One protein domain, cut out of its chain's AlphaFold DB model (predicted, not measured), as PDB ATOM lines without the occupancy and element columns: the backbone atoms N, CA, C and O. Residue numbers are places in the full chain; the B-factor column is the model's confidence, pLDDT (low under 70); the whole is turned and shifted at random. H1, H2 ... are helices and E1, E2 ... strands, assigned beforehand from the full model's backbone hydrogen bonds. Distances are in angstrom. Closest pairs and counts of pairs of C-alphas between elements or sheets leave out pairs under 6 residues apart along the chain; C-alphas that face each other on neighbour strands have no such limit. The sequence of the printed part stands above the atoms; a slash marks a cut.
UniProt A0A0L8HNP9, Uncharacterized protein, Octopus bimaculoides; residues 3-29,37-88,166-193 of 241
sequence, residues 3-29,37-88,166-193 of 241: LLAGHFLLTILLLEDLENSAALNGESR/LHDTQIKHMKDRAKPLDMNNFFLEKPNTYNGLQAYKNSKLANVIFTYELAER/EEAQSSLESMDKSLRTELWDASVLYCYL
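What this domain is: This is residues 3 to 29, 37 to 88 and 166 to 193 of the 241 residues of an uncharacterized protein of Octopus bimaculoides (UniProt A0A0L8HNP9). A long helix, H3, runs through the middle; H1 lies side by side with part of it, and H5 crosses H3 and reaches H1 with its last turns. The short H4 packs on H3, while H2 continues from H1 away from the core and the small strand E1 lies off to another side, with a long loop, residues 37 to 66, before H3. The printed part has 107 residues, with five named helices and one named strand, E1, which pairs with no named strand, in the order H1, H2, H3, E1, H4, H5 along the chain. The class is mostly helix. The whole is only just compact, close to loose, with a radius of gyration of the C-alphas of 15.5 A and spans of 50 by 38 by 23 A.

Where its parts are: H3, residues 67 to 88, is the longest helix, 31.1 A from C-alpha 67 at (-2.910, -3.764, -12.691) to C-alpha 88. H5, residues 177 to 191, measures 21.1 A and ends with C-alpha 191 at (-5.602, -8.095, -35.000). H1, residues 3 to 13, begins with C-alpha 3 at (-6.207, -1.197, -25.989) and measures 15.5 A. H2, residues 15 to 25, measures 14.9 A. H4 holds residues 172 to 175, 5.2 A, and E1 holds residues 166 to 168, 6.3 A.

How they stand to each other: H3 is the hub, touching H1, H4 and H5. H3 and H5 touch about perpendicular, at 78 degrees, through residues 77 to 84 of H3 and 180 to 184 of H5; their closest C-alphas, those of Ile 80 and Arg 180, are 5.5 A apart. H3 touches H1 with residues 74 to 81 alone, at a shallow tilt of 19 degrees, the same way; the closest C-alphas, those of Leu 4 and Ser 74, are 6.4 A apart. H5 touches H1 with residues 187 to 191 alone, about perpendicular at 85 degrees, with the C-alphas of Ala 5 and Cys 191 closest, 6.0 A apart. The helix packing is mostly crossed, but only just: of these 3 pairs, 1 is at a shallow tilt. H4 touches H3, with the C-alphas of Ile 80 and Ser 174 closest, 5.0 A apart. H4 and H5 are close but not clearly touching, the C-alphas of Ser 174 and Arg 180 being closest at 7.0 A. H1 and H2 meet only through their link, and H2 touches no helix. E1 is apart from H1, H2, H3, H4 and H5. In H1, H2, H3 and H5 every O i to N i+4 pair is within hydrogen-bond range; H4 is too short for such a pair.

The domain as a whole: The two C-alphas farthest apart, those of Leu 24 and Asn 63, are 51.8 A apart. Residues 30 to 36 are not printed, with 24.0 A from C-alpha 29 to C-alpha 37, and neither are residues 89 to 165, with 24.1 A from C-alpha 88 to C-alpha 166. Of the links that are printed whole, H1 to H2, E1 to H4 and H4 to H5 are tight. The mean pLDDT of the printed part is 85.8; residues 3 to 4, 43 to 46 and 192 to 193 are under 70.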
ATOM      1  N   LEU A   3      -6.653  -2.548 -25.623       48.22
ATOM      2  CA  LEU A   3      -6.207  -1.197 -25.989       48.22
ATOM      3  C   LEU A   3      -4.988  -1.155 -26.922       48.22
ATOM      4  O   LEU A   3      -4.892  -0.213 -27.703       48.22
ATOM      5  N   LEU A   4      -4.087  -2.143 -26.878       59.84
ATOM      6  CA  LEU A   4      -2.945  -2.181 -27.799       59.84
ATOM      7  C   LEU A   4      -3.386  -2.554 -29.220       59.84
ATOM      8  O   LEU A   4      -3.038  -1.853 -30.164       59.84
ATOM      9  N   ALA A   5      -4.215  -3.594 -29.351       70.19
ATOM     10  CA  ALA A   5      -4.757  -4.034 -30.636       70.19
ATOM     11  C   ALA A   5      -5.597  -2.936 -31.309       70.19
ATOM     12  O   ALA A   5      -5.481  -2.725 -32.509       70.19
ATOM     13  N   GLY A   6      -6.381  -2.178 -30.531       81.88
ATOM     14  CA  GLY A   6      -7.195  -1.085 -31.065       81.88
ATOM     15  C   GLY A   6      -6.371   0.038 -31.701       81.88
ATOM     16  O   GLY A   6      -6.613   0.391 -32.850       81.88
ATOM     17  N   HIS A   7      -5.379   0.585 -30.983       85.81
ATOM     18  CA  HIS A   7      -4.535   1.659 -31.528       85.81
ATOM     19  C   HIS A   7      -3.637   1.162 -32.661       85.81
ATOM     20  O   HIS A   7      -3.449   1.885 -33.638       85.81
ATOM     21  N   PHE A   8      -3.113  -0.062 -32.545       87.19
ATOM     22  CA  PHE A   8      -2.341  -0.700 -33.604       87.19
ATOM     23  C   PHE A   8      -3.175  -0.789 -34.884       87.19
ATOM     24  O   PHE A   8      -2.822  -0.165 -35.880       87.19
ATOM     25  N   LEU A   9      -4.324  -1.472 -34.836       86.06
ATOM     26  CA  LEU A   9      -5.189  -1.671 -35.995       86.06
ATOM     27  C   LEU A   9      -5.663  -0.343 -36.591       86.06
ATOM     28  O   LEU A   9      -5.549  -0.154 -37.795       86.06
ATOM     29  N   LEU A  10      -6.132   0.591 -35.757       89.31
ATOM     30  CA  LEU A  10      -6.557   1.917 -36.209       89.31
ATOM     31  C   LEU A  10      -5.444   2.632 -36.977       89.31
ATOM     32  O   LEU A  10      -5.684   3.160 -38.057       89.31
ATOM     33  N   THR A  11      -4.227   2.637 -36.428       89.88
ATOM     34  CA  THR A  11      -3.088   3.302 -37.070       89.88
ATOM     35  C   THR A  11      -2.787   2.658 -38.411       89.88
ATOM     36  O   THR A  11      -2.619   3.373 -39.389       89.88
ATOM     37  N   ILE A  12      -2.757   1.324 -38.465       87.06
ATOM     38  CA  ILE A  12      -2.489   0.576 -39.694       87.06
ATOM     39  C   ILE A  12      -3.544   0.859 -40.773       87.06
ATOM     40  O   ILE A  12      -3.173   1.072 -41.924       87.06
ATOM     41  N   LEU A  13      -4.828   0.911 -40.407       85.62
ATOM     42  CA  LEU A  13      -5.923   1.215 -41.334       85.62
ATOM     43  C   LEU A  13      -5.846   2.641 -41.895       85.62
ATOM     44  O   LEU A  13      -6.180   2.851 -43.052       85.62
ATOM     45  N   LEU A  14      -5.380   3.603 -41.096       89.69
ATOM     46  CA  LEU A  14      -5.271   5.009 -41.497       89.69
ATOM     47  C   LEU A  14      -3.965   5.347 -42.229       89.69
ATOM     48  O   LEU A  14      -3.769   6.500 -42.609       89.69
ATOM     49  N   LEU A  15      -3.038   4.397 -42.409       89.00
ATOM     50  CA  LEU A  15      -1.728   4.706 -42.995       89.00
ATOM     51  C   LEU A  15      -1.827   5.250 -44.422       89.00
ATOM     52  O   LEU A  15      -1.077   6.164 -44.754       89.00
ATOM     53  N   GLU A  16      -2.734   4.720 -45.240       86.31
ATOM     54  CA  GLU A  16      -2.934   5.195 -46.614       86.31
ATOM     55  C   GLU A  16      -3.495   6.624 -46.634       86.31
ATOM     56  O   GLU A  16      -2.963   7.490 -47.326       86.31
ATOM     57  N   ASP A  17      -4.495   6.913 -45.797       90.12
ATOM     58  CA  ASP A  17      -5.048   8.263 -45.647       90.12
ATOM     59  C   ASP A  17      -3.990   9.264 -45.162       90.12
ATOM     60  O   ASP A  17      -3.914  10.400 -45.642       90.12
ATOM     61  N   LEU A  18      -3.132   8.846 -44.226       91.75
ATOM     62  CA  LEU A  18      -2.029   9.664 -43.724       91.75
ATOM     63  C   LEU A  18      -0.963   9.908 -44.798       91.75
ATOM     64  O   LEU A  18      -0.433  11.016 -44.863       91.75
ATOM     65  N   GLU A  19      -0.661   8.919 -45.637       90.00
ATOM     66  CA  GLU A  19       0.281   9.044 -46.755       90.00
ATOM     67  C   GLU A  19      -0.263  10.004 -47.823       90.00
ATOM     68  O   GLU A  19       0.432  10.939 -48.227       90.00
ATOM     69  N   ASN A  20      -1.541   9.868 -48.182       91.88
ATOM     70  CA  ASN A  20      -2.236  10.783 -49.091       91.88
ATOM     71  C   ASN A  20      -2.266  12.217 -48.540       91.88
ATOM     72  O   ASN A  20      -1.961  13.175 -49.253       91.88
ATOM     73  N   SER A  21      -2.562  12.383 -47.248       93.25
ATOM     74  CA  SER A  21      -2.494  13.686 -46.579       93.25
ATOM     75  C   SER A  21      -1.072  14.256 -46.570       93.25
ATOM     76  O   SER A  21      -0.895  15.455 -46.787       93.25
ATOM     77  N   ALA A  22      -0.049  13.422 -46.367       92.69
ATOM     78  CA  ALA A  22       1.344  13.862 -46.376       92.69
ATOM     79  C   ALA A  22       1.781  14.309 -47.777       92.69
ATOM     80  O   ALA A  22       2.508  15.292 -47.904       92.69
ATOM     81  N   ALA A  23       1.302  13.646 -48.832       92.06
ATOM     82  CA  ALA A  23       1.556  14.052 -50.211       92.06
ATOM     83  C   ALA A  23       0.956  15.433 -50.541       92.06
ATOM     84  O   ALA A  23       1.555  16.192 -51.299       92.06
ATOM     85  N   LEU A  24      -0.193  15.780 -49.948       93.06
ATOM     86  CA  LEU A  24      -0.857  17.075 -50.147       93.06
ATOM     87  C   LEU A  24      -0.280  18.193 -49.266       93.06
ATOM     88  O   LEU A  24      -0.103  19.318 -49.730       93.06
ATOM     89  N   ASN A  25       0.000  17.895 -47.996       89.44
ATOM     90  CA  ASN A  25       0.332  18.891 -46.969       89.44
ATOM     91  C   ASN A  25       1.829  18.923 -46.604       89.44
ATOM     92  O   ASN A  25       2.263  19.745 -45.796       89.44
ATOM     93  N   GLY A  26       2.627  18.028 -47.185       90.38
ATOM     94  CA  GLY A  26       4.066  17.879 -46.966       90.38
ATOM     95  C   GLY A  26       4.444  16.903 -45.848       90.38
ATOM     96  O   GLY A  26       5.480  16.251 -45.948       90.38
ATOM     97  N   GLU A  27       3.635  16.783 -44.792       93.19
ATOM     98  CA  GLU A  27       3.884  15.864 -43.675       93.19
ATOM     99  C   GLU A  27       2.575  15.466 -42.977       93.19
ATOM    100  O   GLU A  27       1.709  16.310 -42.745       93.19
ATOM    101  N   SER A  28       2.474  14.200 -42.568       95.19
ATOM    102  CA  SER A  28       1.462  13.722 -41.616       95.19
ATOM    103  C   SER A  28       2.133  13.221 -40.338       95.19
ATOM    104  O   SER A  28       3.255  12.715 -40.378       95.19
ATOM    105  N   ARG A  29       1.459  13.336 -39.186       95.50
ATOM    106  CA  ARG A  29       2.041  12.967 -37.885       95.50
ATOM    107  C   ARG A  29       1.166  11.995 -37.111       95.50
ATOM    108  O   ARG A  29      -0.032  12.210 -36.954       95.50
ATOM    109  N   LEU A  37       5.724   5.248 -16.541       81.44
ATOM    110  CA  LEU A  37       5.571   3.899 -15.976       81.44
ATOM    111  C   LEU A  37       5.784   2.760 -16.995       81.44
ATOM    112  O   LEU A  37       5.572   1.605 -16.651       81.44
ATOM    113  N   HIS A  38       6.165   3.048 -18.242       78.19
ATOM    114  CA  HIS A  38       6.655   2.025 -19.165       78.19
ATOM    115  C   HIS A  38       8.053   1.499 -18.785       78.19
ATOM    116  O   HIS A  38       8.397   0.378 -19.156       78.19
ATOM    117  N   ASP A  39       8.841   2.293 -18.050       83.12
ATOM    118  CA  ASP A  39      10.220   1.982 -17.679       83.12
ATOM    119  C   ASP A  39      10.321   1.389 -16.263       83.12
ATOM    120  O   ASP A  39       9.888   1.986 -15.271       83.12
ATOM    121  N   THR A  40      10.920   0.201 -16.172       74.88
ATOM    122  CA  THR A  40      11.168  -0.519 -14.917       74.88
ATOM    123  C   THR A  40      12.293   0.104 -14.090       74.88
ATOM    124  O   THR A  40      12.336  -0.110 -12.878       74.88
ATOM    125  N   GLN A  41      13.165   0.924 -14.686       73.44
ATOM    126  CA  GLN A  41      14.264   1.587 -13.975       73.44
ATOM    127  C   GLN A  41      13.818   2.793 -13.140       73.44
ATOM    128  O   GLN A  41      14.571   3.287 -12.296       73.44
ATOM    129  N   ILE A  42      12.574   3.250 -13.302       71.94
ATOM    130  CA  ILE A  42      12.022   4.308 -12.458       71.94
ATOM    131  C   ILE A  42      11.944   3.821 -11.010       71.94
ATOM    132  O   ILE A  42      11.441   2.736 -10.726       71.94
ATOM    133  N   LYS A  43      12.395   4.662 -10.068       63.38
ATOM    134  CA  LYS A  43      12.521   4.346  -8.630       63.38
ATOM    135  C   LYS A  43      11.261   3.728  -8.002       63.38
ATOM    136  O   LYS A  43      11.365   2.930  -7.084       63.38
ATOM    137  N   HIS A  44      10.074   4.080  -8.496       63.72
ATOM    138  CA  HIS A  44       8.792   3.550  -8.013       63.72
ATOM    139  C   HIS A  44       8.300   2.290  -8.749       63.72
ATOM    140  O   HIS A  44       7.281   1.729  -8.354       63.72
ATOM    141  N   MET A  45       8.996   1.857  -9.801       67.75
ATOM    142  CA  MET A  45       8.671   0.695 -10.635       67.75
ATOM    143  C   MET A  45       9.582  -0.502 -10.368       67.75
ATOM    144  O   MET A  45       9.099  -1.628 -10.436       67.75
ATOM    145  N   LYS A  46      10.850  -0.263 -10.009       63.50
ATOM    146  CA  LYS A  46      11.898  -1.292  -9.888       63.50
ATOM    147  C   LYS A  46      11.503  -2.520  -9.056       63.50
ATOM    148  O   LYS A  46      11.799  -3.637  -9.454       63.50
ATOM    149  N   ASP A  47      10.772  -2.312  -7.961       72.12
ATOM    150  CA  ASP A  47      10.336  -3.396  -7.062       72.12
ATOM    151  C   ASP A  47       8.856  -3.782  -7.246       72.12
ATOM    152  O   ASP A  47       8.330  -4.643  -6.543       72.12
ATOM    153  N   ARG A  48       8.144  -3.108  -8.159       73.12
ATOM    154  CA  ARG A  48       6.681  -3.209  -8.315       73.12
ATOM    155  C   ARG A  48       6.230  -3.729  -9.675       73.12
ATOM    156  O   ARG A  48       5.071  -4.118  -9.808       73.12
ATOM    157  N   ALA A  49       7.115  -3.726 -10.663       78.81
ATOM    158  CA  ALA A  49       6.871  -4.235 -12.000       78.81
ATOM    159  C   ALA A  49       8.100  -4.987 -12.511       78.81
ATOM    160  O   ALA A  49       9.239  -4.665 -12.184       78.81
ATOM    161  N   LYS A  50       7.848  -5.993 -13.338       86.38
ATOM    162  CA  LYS A  50       8.840  -6.849 -13.971       86.38
ATOM    163  C   LYS A  50       9.100  -6.400 -15.419       86.38
ATOM    164  O   LYS A  50       8.259  -5.704 -16.019       86.38
ATOM    165  N   PRO A  51      10.245  -6.800 -16.002       88.12
ATOM    166  CA  PRO A  51      10.458  -6.740 -17.445       88.12
ATOM    167  C   PRO A  51       9.310  -7.401 -18.217       88.12
ATOM    168  O   PRO A  51       8.568  -8.216 -17.662       88.12
ATOM    169  N   LEU A  52       9.125  -7.000 -19.472       89.06
ATOM    170  CA  LEU A  52       8.087  -7.547 -20.335       89.06
ATOM    171  C   LEU A  52       8.321  -9.049 -20.559       89.06
ATOM    172  O   LEU A  52       9.404  -9.456 -20.962       89.06
ATOM    173  N   ASP A  53       7.294  -9.857 -20.303       89.94
ATOM    174  CA  ASP A  53       7.269 -11.280 -20.647       89.94
ATOM    175  C   ASP A  53       6.287 -11.473 -21.802       89.94
ATOM    176  O   ASP A  53       5.073 -11.394 -21.599       89.94
ATOM    177  N   MET A  54       6.803 -11.721 -23.005       87.12
ATOM    178  CA  MET A  54       5.975 -11.950 -24.192       87.12
ATOM    179  C   MET A  54       5.095 -13.199 -24.055       87.12
ATOM    180  O   MET A  54       3.953 -13.199 -24.514       87.12
ATOM    181  N   ASN A  55       5.537 -14.212 -23.298       87.62
ATOM    182  CA  ASN A  55       4.759 -15.428 -23.036       87.62
ATOM    183  C   ASN A  55       3.628 -15.221 -22.019       87.62
ATOM    184  O   ASN A  55       2.879 -16.155 -21.720       87.62
ATOM    185  N   ASN A  56       3.546 -14.047 -21.398       88.38
ATOM    186  CA  ASN A  56       2.479 -13.690 -20.472       88.38
ATOM    187  C   ASN A  56       2.127 -12.205 -20.587       88.38
ATOM    188  O   ASN A  56       1.864 -11.541 -19.581       88.38
ATOM    189  N   PHE A  57       2.128 -11.672 -21.810       87.25
ATOM    190  CA  PHE A  57       1.927 -10.245 -22.054       87.25
ATOM    191  C   PHE A  57       0.614  -9.731 -21.435       87.25
ATOM    192  O   PHE A  57       0.589  -8.670 -20.803       87.25
ATOM    193  N   PHE A  58      -0.457 -10.524 -21.564       86.12
ATOM    194  CA  PHE A  58      -1.801 -10.230 -21.057       86.12
ATOM    195  C   PHE A  58      -2.025 -10.619 -19.587       86.12
ATOM    196  O   PHE A  58      -3.086 -10.322 -19.039       86.12
ATOM    197  N   LEU A  59      -1.026 -11.215 -18.924       88.25
ATOM    198  CA  LEU A  59      -1.088 -11.650 -17.521       88.25
ATOM    199  C   LEU A  59      -2.225 -12.649 -17.233       88.25
ATOM    200  O   LEU A  59      -2.880 -12.580 -16.193       88.25
ATOM    201  N   GLU A  60      -2.455 -13.575 -18.162       86.94
ATOM    202  CA  GLU A  60      -3.527 -14.578 -18.091       86.94
ATOM    203  C   GLU A  60      -3.124 -15.826 -17.295       86.94
ATOM    204  O   GLU A  60      -3.982 -16.592 -16.857       86.94
ATOM    205  N   LYS A  61      -1.820 -16.028 -17.051       88.69
ATOM    206  CA  LYS A  61      -1.348 -17.133 -16.206       88.69
ATOM    207  C   LYS A  61      -1.909 -17.002 -14.776       88.69
ATOM    208  O   LYS A  61      -1.979 -15.880 -14.250       88.69
ATOM    209  N   PRO A  62      -2.247 -18.120 -14.101       88.94
ATOM    210  CA  PRO A  62      -2.801 -18.095 -12.747       88.94
ATOM    211  C   PRO A  62      -1.957 -17.261 -11.778       88.94
ATOM    212  O   PRO A  62      -0.736 -17.387 -11.744       88.94
ATOM    213  N   ASN A  63      -2.614 -16.421 -10.972       85.12
ATOM    214  CA  ASN A  63      -1.983 -15.561  -9.958       85.12
ATOM    215  C   ASN A  63      -0.931 -14.564 -10.492       85.12
ATOM    216  O   ASN A  63      -0.090 -14.096  -9.726       85.12
ATOM    217  N   THR A  64      -0.966 -14.213 -11.784       86.00
ATOM    218  CA  THR A  64      -0.015 -13.245 -12.370       86.00
ATOM    219  C   THR A  64      -0.590 -11.852 -12.625       86.00
ATOM    220  O   THR A  64       0.181 -10.911 -12.829       86.00
ATOM    221  N   TYR A  65      -1.917 -11.686 -12.575       87.06
ATOM    222  CA  TYR A  65      -2.552 -10.399 -12.851       87.06
ATOM    223  C   TYR A  65      -2.144  -9.329 -11.833       87.06
ATOM    224  O   TYR A  65      -2.339  -9.458 -10.624       87.06
ATOM    225  N   ASN A  66      -1.614  -8.225 -12.353       85.44
ATOM    226  CA  ASN A  66      -1.252  -7.048 -11.587       85.44
ATOM    227  C   ASN A  66      -1.573  -5.810 -12.430       85.44
ATOM    228  O   ASN A  66      -1.018  -5.634 -13.512       85.44
ATOM    229  N   GLY A  67      -2.454  -4.936 -11.934       83.38
ATOM    230  CA  GLY A  67      -2.910  -3.764 -12.691       83.38
ATOM    231  C   GLY A  67      -1.788  -2.788 -13.069       83.38
ATOM    232  O   GLY A  67      -1.818  -2.207 -14.153       83.38
ATOM    233  N   LEU A  68      -0.761  -2.645 -12.223       82.06
ATOM    234  CA  LEU A  68       0.405  -1.814 -12.527       82.06
ATOM    235  C   LEU A  68       1.254  -2.440 -13.640       82.06
ATOM    236  O   LEU A  68       1.657  -1.728 -14.557       82.06
ATOM    237  N   GLN A  69       1.477  -3.757 -13.599       86.44
ATOM    238  CA  GLN A  69       2.177  -4.476 -14.666       86.44
ATOM    239  C   GLN A  69       1.404  -4.405 -15.986       86.44
ATOM    240  O   GLN A  69       1.986  -4.114 -17.025       86.44
ATOM    241  N   ALA A  70       0.089  -4.617 -15.947       85.94
ATOM    242  CA  ALA A  70      -0.798  -4.547 -17.104       85.94
ATOM    243  C   ALA A  70      -0.733  -3.161 -17.778       85.94
ATOM    244  O   ALA A  70      -0.615  -3.038 -19.002       85.94
ATOM    245  N   TYR A  71      -0.748  -2.103 -16.962       83.88
ATOM    246  CA  TYR A  71      -0.582  -0.729 -17.423       83.88
ATOM    247  C   TYR A  71       0.825  -0.471 -17.980       83.88
ATOM    248  O   TYR A  71       0.947   0.106 -19.062       83.88
ATOM    249  N   LYS A  72       1.880  -0.942 -17.297       88.44
ATOM    250  CA  LYS A  72       3.273  -0.869 -17.774       88.44
ATOM    251  C   LYS A  72       3.424  -1.536 -19.138       88.44
ATOM    252  O   LYS A  72       3.919  -0.886 -20.052       88.44
ATOM    253  N   ASN A  73       2.944  -2.772 -19.299       90.50
ATOM    254  CA  ASN A  73       2.985  -3.516 -20.562       90.50
ATOM    255  C   ASN A  73       2.295  -2.729 -21.680       90.50
ATOM    256  O   ASN A  73       2.871  -2.547 -22.746       90.50
ATOM    257  N   SER A  74       1.109  -2.175 -21.411       88.50
ATOM    258  CA  SER A  74       0.362  -1.379 -22.394       88.50
ATOM    259  C   SER A  74       1.114  -0.109 -22.814       88.50
ATOM    260  O   SER A  74       1.136   0.253 -23.987       88.50
ATOM    261  N   LYS A  75       1.746   0.592 -21.864       89.94
ATOM    262  CA  LYS A  75       2.483   1.834 -22.143       89.94
ATOM    263  C   LYS A  75       3.843   1.580 -22.790       89.94
ATOM    264  O   LYS A  75       4.227   2.345 -23.670       89.94
ATOM    265  N   LEU A  76       4.522   0.498 -22.420       91.62
ATOM    266  CA  LEU A  76       5.739   0.029 -23.081       91.62
ATOM    267  C   LEU A  76       5.459  -0.388 -24.521       91.62
ATOM    268  O   LEU A  76       6.189   0.009 -25.423       91.62
ATOM    269  N   ALA A  77       4.358  -1.100 -24.745       92.19
ATOM    270  CA  ALA A  77       3.944  -1.512 -26.071       92.19
ATOM    271  C   ALA A  77       3.684  -0.322 -27.009       92.19
ATOM    272  O   ALA A  77       4.113  -0.362 -28.154       92.19
ATOM    273  N   ASN A  78       3.096   0.778 -26.522       93.06
ATOM    274  CA  ASN A  78       2.961   2.006 -27.318       93.06
ATOM    275  C   ASN A  78       4.318   2.611 -27.724       93.06
ATOM    276  O   ASN A  78       4.450   3.124 -28.836       93.06
ATOM    277  N   VAL A  79       5.327   2.574 -26.843       94.44
ATOM    278  CA  VAL A  79       6.680   3.071 -27.166       94.44
ATOM    279  C   VAL A  79       7.336   2.170 -28.209       94.44
ATOM    280  O   VAL A  79       7.801   2.658 -29.234       94.44
ATOM    281  N   ILE A  80       7.298   0.854 -27.986       95.00
ATOM    282  CA  ILE A  80       7.810  -0.147 -28.927       95.00
ATOM    283  C   ILE A  80       7.155   0.016 -30.303       95.00
ATOM    284  O   ILE A  80       7.856   0.093 -31.309       95.00
ATOM    285  N   PHE A  81       5.825   0.125 -30.339       94.06
ATOM    286  CA  PHE A  81       5.056   0.326 -31.562       94.06
ATOM    287  C   PHE A  81       5.481   1.594 -32.302       94.06
ATOM    288  O   PHE A  81       5.648   1.567 -33.514       94.06
ATOM    289  N   THR A  82       5.711   2.689 -31.577       95.56
ATOM    290  CA  THR A  82       6.164   3.959 -32.162       95.56
ATOM    291  C   THR A  82       7.503   3.794 -32.873       95.56
ATOM    292  O   THR A  82       7.637   4.208 -34.021       95.56
ATOM    293  N   TYR A  83       8.486   3.177 -32.215       96.12
ATOM    294  CA  TYR A  83       9.818   2.976 -32.792       96.12
ATOM    295  C   TYR A  83       9.802   2.008 -33.969       96.12
ATOM    296  O   TYR A  83      10.415   2.279 -35.000       96.12
ATOM    297  N   GLU A  84       9.068   0.906 -33.842       94.19
ATOM    298  CA  GLU A  84       8.960  -0.079 -34.911       94.19
ATOM    299  C   GLU A  84       8.224   0.491 -36.130       94.19
ATOM    300  O   GLU A  84       8.691   0.332 -37.258       94.19
ATOM    301  N   LEU A  85       7.123   1.220 -35.920       93.19
ATOM    302  CA  LEU A  85       6.390   1.871 -37.002       93.19
ATOM    303  C   LEU A  85       7.251   2.935 -37.690       93.19
ATOM    304  O   LEU A  85       7.328   2.929 -38.915       93.19
ATOM    305  N   ALA A  86       7.935   3.796 -36.927       94.81
ATOM    306  CA  ALA A  86       8.813   4.839 -37.465       94.81
ATOM    307  C   ALA A  86       9.909   4.272 -38.382       94.81
ATOM    308  O   ALA A  86      10.231   4.865 -39.412       94.81
ATOM    309  N   GLU A  87      10.481   3.118 -38.029       93.38
ATOM    310  CA  GLU A  87      11.456   2.437 -38.880       93.38
ATOM    311  C   GLU A  87      10.823   1.859 -40.149       93.38
ATOM    312  O   GLU A  87      11.428   1.941 -41.220       93.38
ATOM    313  N   ARG A  88       9.619   1.293 -40.041       88.94
ATOM    314  CA  ARG A  88       8.926   0.620 -41.147       88.94
ATOM    315  C   ARG A  88       8.359   1.574 -42.194       88.94
ATOM    316  O   ARG A  88       8.378   1.237 -43.372       88.94
ATOM    317  N   GLU A 166      10.259  17.965 -24.097       88.00
ATOM    318  CA  GLU A 166      11.673  17.711 -24.394       88.00
ATOM    319  C   GLU A 166      11.893  16.259 -24.814       88.00
ATOM    320  O   GLU A 166      11.217  15.351 -24.319       88.00
ATOM    321  N   GLU A 167      12.830  16.037 -25.740       92.12
ATOM    322  CA  GLU A 167      13.257  14.690 -26.122       92.12
ATOM    323  C   GLU A 167      13.899  14.000 -24.914       92.12
ATOM    324  O   GLU A 167      14.703  14.586 -24.187       92.12
ATOM    325  N   ALA A 168      13.535  12.743 -24.689       90.19
ATOM    326  CA  ALA A 168      14.059  11.936 -23.603       90.19
ATOM    327  C   ALA A 168      14.345  10.510 -24.084       90.19
ATOM    328  O   ALA A 168      13.818  10.046 -25.095       90.19
ATOM    329  N   GLN A 169      15.167   9.794 -23.325       90.44
ATOM    330  CA  GLN A 169      15.360   8.362 -23.526       90.44
ATOM    331  C   GLN A 169      14.181   7.597 -22.915       90.44
ATOM    332  O   GLN A 169      13.748   7.895 -21.798       90.44
ATOM    333  N   SER A 170      13.653   6.628 -23.657       91.69
ATOM    334  CA  SER A 170      12.688   5.652 -23.154       91.69
ATOM    335  C   SER A 170      13.401   4.472 -22.477       91.69
ATOM    336  O   SER A 170      14.629   4.442 -22.367       91.69
ATOM    337  N   SER A 171      12.634   3.481 -22.016       90.50
ATOM    338  CA  SER A 171      13.192   2.284 -21.383       90.50
ATOM    339  C   SER A 171      14.116   1.494 -22.315       90.50
ATOM    340  O   SER A 171      13.866   1.386 -23.518       90.50
ATOM    341  N   LEU A 172      15.136   0.841 -21.747       91.06
ATOM    342  CA  LEU A 172      16.028  -0.049 -22.505       91.06
ATOM    343  C   LEU A 172      15.261  -1.176 -23.214       91.06
ATOM    344  O   LEU A 172      15.574  -1.501 -24.352       91.06
ATOM    345  N   GLU A 173      14.209  -1.708 -22.576       90.75
ATOM    346  CA  GLU A 173      13.319  -2.720 -23.167       90.75
ATOM    347  C   GLU A 173      12.722  -2.235 -24.498       90.75
ATOM    348  O   GLU A 173      12.621  -2.997 -25.449       90.75
ATOM    349  N   SER A 174      12.362  -0.950 -24.609       92.19
ATOM    350  CA  SER A 174      11.794  -0.415 -25.853       92.19
ATOM    351  C   SER A 174      12.808  -0.279 -26.997       92.19
ATOM    352  O   SER A 174      12.429  -0.231 -28.171       92.19
ATOM    353  N   MET A 175      14.101  -0.242 -26.667       92.12
ATOM    354  CA  MET A 175      15.185  -0.127 -27.641       92.12
ATOM    355  C   MET A 175      15.597  -1.486 -28.227       92.12
ATOM    356  O   MET A 175      16.240  -1.506 -29.279       92.12
ATOM    357  N   ASP A 176      15.191  -2.601 -27.610       94.50
ATOM    358  CA  ASP A 176      15.477  -3.958 -28.081       94.50
ATOM    359  C   ASP A 176      14.726  -4.272 -29.384       94.50
ATOM    360  O   ASP A 176      13.508  -4.463 -29.403       94.50
ATOM    361  N   LYS A 177      15.471  -4.356 -30.491       93.38
ATOM    362  CA  LYS A 177      14.919  -4.607 -31.828       93.38
ATOM    363  C   LYS A 177      14.227  -5.970 -31.952       93.38
ATOM    364  O   LYS A 177      13.241  -6.069 -32.689       93.38
ATOM    365  N   SER A 178      14.709  -6.999 -31.253       92.56
ATOM    366  CA  SER A 178      14.088  -8.327 -31.270       92.56
ATOM    367  C   SER A 178      12.712  -8.259 -30.623       92.56
ATOM    368  O   SER A 178      11.725  -8.657 -31.236       92.56
ATOM    369  N   LEU A 179      12.636  -7.647 -29.438       91.25
ATOM    370  CA  LEU A 179      11.374  -7.452 -28.726       91.25
ATOM    371  C   LEU A 179      10.391  -6.590 -29.528       91.25
ATOM    372  O   LEU A 179       9.194  -6.877 -29.557       91.25
ATOM    373  N   ARG A 180      10.886  -5.547 -30.213       92.19
ATOM    374  CA  ARG A 180      10.047  -4.714 -31.088       92.19
ATOM    375  C   ARG A 180       9.411  -5.511 -32.219       92.19
ATOM    376  O   ARG A 180       8.216  -5.362 -32.476       92.19
ATOM    377  N   THR A 181      10.209  -6.349 -32.870       89.44
ATOM    378  CA  THR A 181       9.758  -7.184 -33.988       89.44
ATOM    379  C   THR A 181       8.759  -8.235 -33.505       89.44
ATOM    380  O   THR A 181       7.683  -8.366 -34.081       89.44
ATOM    381  N   GLU A 182       9.059  -8.906 -32.392       88.75
ATOM    382  CA  GLU A 182       8.180  -9.911 -31.788       88.75
ATOM    383  C   GLU A 182       6.819  -9.320 -31.391       88.75
ATOM    384  O   GLU A 182       5.773  -9.892 -31.701       88.75
ATOM    385  N   LEU A 183       6.805  -8.144 -30.752       90.06
ATOM    386  CA  LEU A 183       5.558  -7.479 -30.374       90.06
ATOM    387  C   LEU A 183       4.748  -7.034 -31.595       90.06
ATOM    388  O   LEU A 183       3.517  -7.102 -31.562       90.06
ATOM    389  N   TRP A 184       5.412  -6.576 -32.656       88.25
ATOM    390  CA  TRP A 184       4.753  -6.229 -33.911       88.25
ATOM    391  C   TRP A 184       4.070  -7.447 -34.528       88.25
ATOM    392  O   TRP A 184       2.869  -7.396 -34.793       88.25
ATOM    393  N   ASP A 185       4.801  -8.547 -34.701       85.12
ATOM    394  CA  ASP A 185       4.278  -9.771 -35.314       85.12
ATOM    395  C   ASP A 185       3.145 -10.379 -34.474       85.12
ATOM    396  O   ASP A 185       2.119 -10.800 -35.016       85.12
ATOM    397  N   ALA A 186       3.267 -10.340 -33.144       84.62
ATOM    398  CA  ALA A 186       2.179 -10.710 -32.247       84.62
ATOM    399  C   ALA A 186       0.959  -9.790 -32.433       84.62
ATOM    400  O   ALA A 186      -0.160 -10.278 -32.565       84.62
ATOM    401  N   SER A 187       1.150  -8.468 -32.476       85.81
ATOM    402  CA  SER A 187       0.055  -7.492 -32.628       85.81
ATOM    403  C   SER A 187      -0.686  -7.657 -33.953       85.81
ATOM    404  O   SER A 187      -1.916  -7.611 -33.967       85.81
ATOM    405  N   VAL A 188       0.055  -7.909 -35.035       81.44
ATOM    406  CA  VAL A 188      -0.468  -8.339 -36.337       81.44
ATOM    407  C   VAL A 188      -1.357  -9.557 -36.117       81.44
ATOM    408  O   VAL A 188      -2.567  -9.458 -36.299       81.44
ATOM    409  N   LEU A 189      -0.806 -10.668 -35.623       78.25
ATOM    410  CA  LEU A 189      -1.559 -11.907 -35.436       78.25
ATOM    411  C   LEU A 189      -2.851 -11.709 -34.623       78.25
ATOM    412  O   LEU A 189      -3.907 -12.183 -35.034       78.25
ATOM    413  N   TYR A 190      -2.786 -10.966 -33.515       78.00
ATOM    414  CA  TYR A 190      -3.947 -10.667 -32.670       78.00
ATOM    415  C   TYR A 190      -5.025  -9.849 -33.387       78.00
ATOM    416  O   TYR A 190      -6.213 -10.084 -33.172       78.00
ATOM    417  N   CYS A 191      -4.642  -8.893 -34.233       77.31
ATOM    418  CA  CYS A 191      -5.602  -8.095 -35.000       77.31
ATOM    419  C   CYS A 191      -6.193  -8.863 -36.195       77.31
ATOM    420  O   CYS A 191      -7.219  -8.446 -36.727       77.31
ATOM    421  N   TYR A 192      -5.585  -9.986 -36.592       69.75
ATOM    422  CA  TYR A 192      -5.988 -10.819 -37.732       69.75
ATOM    423  C   TYR A 192      -6.637 -12.164 -37.322       69.75
ATOM    424  O   TYR A 192      -6.706 -13.087 -38.133       69.75
ATOM    425  N   LEU A 193      -7.161 -12.282 -36.091       54.16
ATOM    426  CA  LEU A 193      -7.713 -13.516 -35.487       54.16
ATOM    427  C   LEU A 193      -8.961 -14.147 -36.166       54.16
ATOM    428  O   LEU A 193      -9.539 -15.078 -35.612       54.16
TER     429      LEU A 193